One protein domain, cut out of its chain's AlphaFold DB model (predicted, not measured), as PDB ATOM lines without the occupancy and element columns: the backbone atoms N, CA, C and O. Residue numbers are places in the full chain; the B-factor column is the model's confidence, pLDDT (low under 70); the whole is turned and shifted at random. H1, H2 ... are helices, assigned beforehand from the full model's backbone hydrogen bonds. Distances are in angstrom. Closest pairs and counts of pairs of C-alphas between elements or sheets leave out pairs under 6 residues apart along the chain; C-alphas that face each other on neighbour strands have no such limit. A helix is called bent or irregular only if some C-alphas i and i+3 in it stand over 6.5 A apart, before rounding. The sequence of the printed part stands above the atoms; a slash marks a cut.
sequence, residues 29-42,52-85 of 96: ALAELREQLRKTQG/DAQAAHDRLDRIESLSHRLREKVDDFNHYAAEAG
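This is residues 29 to 42 and 52 to 85 of the 96 residues of an uncharacterized protein of Gammaproteobacteria bacterium MFB021 (UniProt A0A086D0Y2). One long helix, H2, makes the length of this model, and a much shorter helix, H1, is side by side with its early part, running back the opposite way. The two come together where H1 begins, at residues 29 to 33, and spread apart toward the cut in the chain; the far part of H2 and the tail after it, residues 67 to 85, stick out with nothing beside them. The printed part has 48 residues with two named helices, H1 then H2 along the chain, and no named strand; the class is all helix. The whole is extended, with a radius of gyration of the C-alphas of 16.2 A, and spans 53 by 17 by 8 A, a rod.

H2, residues 53 to 81, is touched by H1, residues 29 to 40. They touch with 7 pairs of C-alphas within 8 A, H2 with residues 56 to 63 alone and H1 with residues 29 to 33 alone. The closest C-alphas are those of Ala 29 and Ile 63, 6.3 A apart. The helices run opposite ways at a shallow tilt of 23 degrees, with their centres 18.2 A apart. In both H1 and H2, every backbone O i to N i+4 pair is within hydrogen-bond range.

H2 has 29 residues and measures 41.4 A from C-alpha 53 at (315.715, 256.038, 205.484) to C-alpha 81 at (335.223, 259.496, 241.880). H1 has 12 residues and measures 16.8 A, beginning with C-alpha 29 at (324.966, 250.021, 217.095). Neither helix is bent.

The two C-alphas farthest apart are those of Gly 42 and Glu 83, at 53.1 A. Residues 43 to 51, in the link from H1 to H2, are not printed; C-alphas 42 and 52 are 14.4 A apart across the cut. Residues 67 to 85, of which 67 to 81 belong to H2, stand free. The mean pLDDT of the printed part is 86.5, and residues 40 to 42 are under 70.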
ATOM      1  N   ALA A  29     326.015 249.342 217.856       89.06
ATOM      2  CA  ALA A  29     324.966 250.021 217.095       89.06
ATOM      3  C   ALA A  29     325.544 250.932 215.991       89.06
ATOM      4  O   ALA A  29     325.078 250.915 214.852       89.06
ATOM      5  N   LEU A  30     326.623 251.667 216.291       89.81
ATOM      6  CA  LEU A  30     327.359 252.466 215.302       89.81
ATOM      7  C   LEU A  30     327.962 251.610 214.180       89.81
ATOM      8  O   LEU A  30     327.904 251.997 213.012       89.81
ATOM      9  N   ALA A  31     328.559 250.463 214.514       89.31
ATOM     10  CA  ALA A  31     329.133 249.554 213.524       89.31
ATOM     11  C   ALA A  31     328.054 248.956 212.608       89.31
ATOM     12  O   ALA A  31     328.246 248.898 211.393       89.31
ATOM     13  N   GLU A  32     326.907 248.575 213.172       88.56
ATOM     14  CA  GLU A  32     325.758 248.057 212.424       88.56
ATOM     15  C   GLU A  32     325.203 249.105 211.446       88.56
ATOM     16  O   GLU A  32     325.000 248.792 210.271       88.56
ATOM     17  N   LEU A  33     325.047 250.362 211.883       87.62
ATOM     18  CA  LEU A  33     324.621 251.461 211.008       87.62
ATOM     19  C   LEU A  33     325.637 251.731 209.887       87.62
ATOM     20  O   LEU A  33     325.257 251.860 208.722       87.62
ATOM     21  N   ARG A  34     326.936 251.778 210.208       86.44
ATOM     22  CA  ARG A  34     328.006 251.975 209.213       86.44
ATOM     23  C   ARG A  34     328.012 250.876 208.155       86.44
ATOM     24  O   ARG A  34     328.166 251.175 206.974       86.44
ATOM     25  N   GLU A  35     327.826 249.622 208.558       85.00
ATOM     26  CA  GLU A  35     327.790 248.496 207.624       85.00
ATOM     27  C   GLU A  35     326.573 248.561 206.697       85.00
ATOM     28  O   GLU A  35     326.690 248.272 205.506       85.00
ATOM     29  N   GLN A  36     325.414 248.980 207.204       81.00
ATOM     30  CA  GLN A  36     324.232 249.192 206.368       81.00
ATOM     31  C   GLN A  36     324.434 250.320 205.363       81.00
ATOM     32  O   GLN A  36     324.187 250.115 204.177       81.00
ATOM     33  N   LEU A  37     324.963 251.462 205.815       80.75
ATOM     34  CA  LEU A  37     325.279 252.589 204.939       80.75
ATOM     35  C   LEU A  37     326.285 252.192 203.851       80.75
ATOM     36  O   LEU A  37     326.109 252.558 202.688       80.75
ATOM     37  N   ARG A  38     327.292 251.383 204.202       79.50
ATOM     38  CA  ARG A  38     328.261 250.827 203.246       79.50
ATOM     39  C   ARG A  38     327.592 249.931 202.206       79.50
ATOM     40  O   ARG A  38     327.906 250.046 201.029       79.50
ATOM     41  N   LYS A  39     326.660 249.064 202.614       75.00
ATOM     42  CA  LYS A  39     325.903 248.195 201.693       75.00
ATOM     43  C   LYS A  39     325.006 248.987 200.740       75.00
ATOM     44  O   LYS A  39     324.803 248.553 199.613       75.00
ATOM     45  N   THR A  40     324.498 250.139 201.173       69.38
ATOM     46  CA  THR A  40     323.703 251.051 200.331       69.38
ATOM     47  C   THR A  40     324.552 251.989 199.474       69.38
ATOM     48  O   THR A  40     324.054 252.516 198.487       69.38
ATOM     49  N   GLN A  41     325.836 252.177 199.788       63.31
ATOM     50  CA  GLN A  41     326.815 252.774 198.879       63.31
ATOM     51  C   GLN A  41     327.364 251.690 197.938       63.31
ATOM     52  O   GLN A  41     328.513 251.268 198.061       63.31
ATOM     53  N   GLY A  42     326.553 251.199 196.996       56.56
ATOM     54  CA  GLY A  42     327.101 250.382 195.908       56.56
ATOM     55  C   GLY A  42     328.112 251.166 195.061       56.56
ATOM     56  O   GLY A  42     328.282 252.378 195.214       56.56
ATOM     57  N   ASP A  52     316.492 252.193 203.183       82.12
ATOM     58  CA  ASP A  52     315.422 252.479 204.130       82.12
ATOM     59  C   ASP A  52     315.847 253.620 205.064       82.12
ATOM     60  O   ASP A  52     316.548 253.420 206.062       82.12
ATOM     61  N   ALA A  53     315.431 254.837 204.709       82.56
ATOM     62  CA  ALA A  53     315.715 256.038 205.484       82.56
ATOM     63  C   ALA A  53     315.089 255.994 206.884       82.56
ATOM     64  O   ALA A  53     315.722 256.446 207.836       82.56
ATOM     65  N   GLN A  54     313.891 255.417 207.032       86.88
ATOM     66  CA  GLN A  54     313.223 255.328 208.331       86.88
ATOM     67  C   GLN A  54     314.012 254.414 209.264       86.88
ATOM     68  O   GLN A  54     314.364 254.805 210.371       86.88
ATOM     69  N   ALA A  55     314.400 253.235 208.779       85.69
ATOM     70  CA  ALA A  55     315.193 252.316 209.580       85.69
ATOM     71  C   ALA A  55     316.597 252.874 209.896       85.69
ATOM     72  O   ALA A  55     317.207 252.488 210.897       85.69
ATOM     73  N   ALA A  56     317.156 253.754 209.058       86.19
ATOM     74  CA  ALA A  56     318.392 254.471 209.376       86.19
ATOM     75  C   ALA A  56     318.175 255.519 210.483       86.19
ATOM     76  O   ALA A  56     318.990 255.593 211.405       86.19
ATOM     77  N   HIS A  57     317.072 256.271 210.429       88.31
ATOM     78  CA  HIS A  57     316.677 257.216 211.475       88.31
ATOM     79  C   HIS A  57     316.447 256.520 212.822       88.31
ATOM     80  O   HIS A  57     317.087 256.892 213.798       88.31
ATOM     81  N   ASP A  58     315.675 255.432 212.862       90.69
ATOM     82  CA  ASP A  58     315.414 254.686 214.102       90.69
ATOM     83  C   ASP A  58     316.716 254.181 214.761       90.69
ATOM     84  O   ASP A  58     316.854 254.111 215.986       90.69
ATOM     85  N   ARG A  59     317.718 253.825 213.944       88.88
ATOM     86  CA  ARG A  59     319.044 253.414 214.433       88.88
ATOM     87  C   ARG A  59     319.854 254.585 214.971       88.88
ATOM     88  O   ARG A  59     320.561 254.401 215.963       88.88
ATOM     89  N   LEU A  60     319.773 255.755 214.340       90.62
ATOM     90  CA  LEU A  60     320.399 256.976 214.845       90.62
ATOM     91  C   LEU A  60     319.800 257.373 216.197       90.62
ATOM     92  O   LEU A  60     320.566 257.578 217.138       90.62
ATOM     93  N   ASP A  61     318.475 257.347 216.329       92.81
ATOM     94  CA  ASP A  61     317.777 257.643 217.586       92.81
ATOM     95  C   ASP A  61     318.201 256.675 218.698       92.81
ATOM     96  O   ASP A  61     318.487 257.071 219.833       92.81
ATOM     97  N   ARG A  62     318.344 255.384 218.369       91.38
ATOM     98  CA  ARG A  62     318.878 254.393 219.311       91.38
ATOM     99  C   ARG A  62     320.313 254.715 219.735       91.38
ATOM    100  O   ARG A  62     320.639 254.594 220.915       91.38
ATOM    101  N   ILE A  63     321.186 255.096 218.802       91.12
ATOM    102  CA  ILE A  63     322.577 255.472 219.106       91.12
ATOM    103  C   ILE A  63     322.620 256.713 220.000       91.12
ATOM    104  O   ILE A  63     323.443 256.769 220.919       91.12
ATOM    105  N   GLU A  64     321.751 257.691 219.758       91.19
ATOM    106  CA  GLU A  64     321.641 258.895 220.577       91.19
ATOM    107  C   GLU A  64     321.199 258.553 222.003       91.19
ATOM    108  O   GLU A  64     321.881 258.928 222.958       91.19
ATOM    109  N   SER A  65     320.151 257.739 222.155       92.62
ATOM    110  CA  SER A  65     319.679 257.265 223.460       92.62
ATOM    111  C   SER A  65     320.770 256.507 224.235       92.62
ATOM    112  O   SER A  65     321.018 256.785 225.412       92.62
ATOM    113  N   LEU A  66     321.507 255.609 223.569       89.69
ATOM    114  CA  LEU A  66     322.641 254.901 224.177       89.69
ATOM    115  C   LEU A  66     323.777 255.852 224.571       89.69
ATOM    116  O   LEU A  66     324.424 255.663 225.602       89.69
ATOM    117  N   SER A  67     324.023 256.883 223.764       89.81
ATOM    118  CA  SER A  67     325.041 257.897 224.047       89.81
ATOM    119  C   SER A  67     324.658 258.766 225.243       89.81
ATOM    120  O   SER A  67     325.529 259.071 226.059       89.81
ATOM    121  N   HIS A  68     323.377 259.119 225.377       91.25
ATOM    122  CA  HIS A  68     322.845 259.837 226.533       91.25
ATOM    123  C   HIS A  68     323.012 259.016 227.812       91.25
ATOM    124  O   HIS A  68     323.651 259.471 228.756       91.25
ATOM    125  N   ARG A  69     322.554 257.759 227.800       90.56
ATOM    126  CA  ARG A  69     322.670 256.844 228.944       90.56
ATOM    127  C   ARG A  69     324.119 256.629 229.379       90.56
ATOM    128  O   ARG A  69     324.418 256.550 230.567       90.56
ATOM    129  N   LEU A  70     325.037 256.511 228.420       90.75
ATOM    130  CA  LEU A  70     326.463 256.390 228.714       90.75
ATOM    131  C   LEU A  70     327.019 257.664 229.362       90.75
ATOM    132  O   LEU A  70     327.829 257.563 230.279       90.75
ATOM    133  N   ARG A  71     326.593 258.847 228.902       90.88
ATOM    134  CA  ARG A  71     326.990 260.124 229.506       90.88
ATOM    135  C   ARG A  71     326.496 260.225 230.949       90.88
ATOM    136  O   ARG A  71     327.319 260.492 231.812       90.88
ATOM    137  N   GLU A  72     325.226 259.920 231.209       92.50
ATOM    138  CA  GLU A  72     324.664 259.919 232.570       92.50
ATOM    139  C   GLU A  72     325.478 259.029 233.516       92.50
ATOM    140  O   GLU A  72     325.898 259.470 234.579       92.50
ATOM    141  N   LYS A  73     325.814 257.805 233.090       90.94
ATOM    142  CA  LYS A  73     326.635 256.892 233.901       90.94
ATOM    143  C   LYS A  73     328.046 257.416 234.167       90.94
ATOM    144  O   LYS A  73     328.593 257.190 235.243       90.94
ATOM    145  N   VAL A  74     328.657 258.081 233.186       91.38
ATOM    146  CA  VAL A  74     329.973 258.713 233.358       91.38
ATOM    147  C   VAL A  74     329.888 259.888 234.329       91.38
ATOM    148  O   VAL A  74     330.786 260.044 235.155       91.38
ATOM    149  N   ASP A  75     328.826 260.687 234.261       91.62
ATOM    150  CA  ASP A  75     328.602 261.806 235.175       91.62
ATOM    151  C   ASP A  75     328.378 261.302 236.610       91.62
ATOM    152  O   ASP A  75     329.032 261.793 237.535       91.62
ATOM    153  N   ASP A  76     327.583 260.242 236.785       91.25
ATOM    154  CA  ASP A  76     327.404 259.554 238.069       91.25
ATOM    155  C   ASP A  76     328.735 259.017 238.608       91.25
ATOM    156  O   ASP A  76     329.073 259.223 239.773       91.25
ATOM    157  N   PHE A  77     329.545 258.368 237.766       92.19
ATOM    158  CA  PHE A  77     330.868 257.890 238.174       92.19
ATOM    159  C   PHE A  77     331.757 259.048 238.632       92.19
ATOM    160  O   PHE A  77     332.411 258.964 239.671       92.19
ATOM    161  N   ASN A  78     331.779 260.140 237.867       90.75
ATOM    162  CA  ASN A  78     332.601 261.309 238.153       90.75
ATOM    163  C   ASN A  78     332.179 262.019 239.442       90.75
ATOM    164  O   ASN A  78     333.040 262.584 240.117       90.75
ATOM    165  N   HIS A  79     330.896 261.950 239.803       91.19
ATOM    166  CA  HIS A  79     330.389 262.444 241.078       91.19
ATOM    167  C   HIS A  79     331.016 261.697 242.267       91.19
ATOM    168  O   HIS A  79     331.541 262.334 243.177       91.19
ATOM    169  N   TYR A  80     331.059 260.358 242.227       88.69
ATOM    170  CA  TYR A  80     331.640 259.546 243.310       88.69
ATOM    171  C   TYR A  80     333.168 259.413 243.244       88.69
ATOM    172  O   TYR A  80     333.799 259.059 244.242       88.69
ATOM    173  N   ALA A  81     333.793 259.712 242.101       88.38
ATOM    174  CA  ALA A  81     335.223 259.496 241.880       88.38
ATOM    175  C   ALA A  81     336.111 260.231 242.899       88.38
ATOM    176  O   ALA A  81     337.096 259.664 243.372       88.38
ATOM    177  N   ALA A  82     335.751 261.464 243.278       85.25
ATOM    178  CA  ALA A  82     336.511 262.248 244.252       85.25
ATOM    179  C   ALA A  82     336.516 261.592 245.645       85.25
ATOM    180  O   ALA A  82     337.564 261.502 246.283       85.25
ATOM    181  N   GLU A  83     335.364 261.087 246.087       85.88
ATOM    182  CA  GLU A  83     335.205 260.414 247.381       85.88
ATOM    183  C   GLU A  83     335.814 259.006 247.387       85.88
ATOM    184  O   GLU A  83     336.337 258.554 248.404       85.88
ATOM    185  N   ALA A  84     335.807 258.327 246.237       84.88
ATOM    186  CA  ALA A  84     336.426 257.017 246.050       84.88
ATOM    187  C   ALA A  84     337.955 257.076 245.851       84.88
ATOM    188  O   ALA A  84     338.599 256.033 245.725       84.88
ATOM    189  N   GLY A  85     338.548 258.275 245.760       84.19
ATOM    190  CA  GLY A  85     339.963 258.453 245.414       84.19
ATOM    191  C   GLY A  85     340.312 258.001 243.987       84.19
ATOM    192  O   GLY A  85     341.472 257.707 243.694       84.19
TER     193      GLY A  85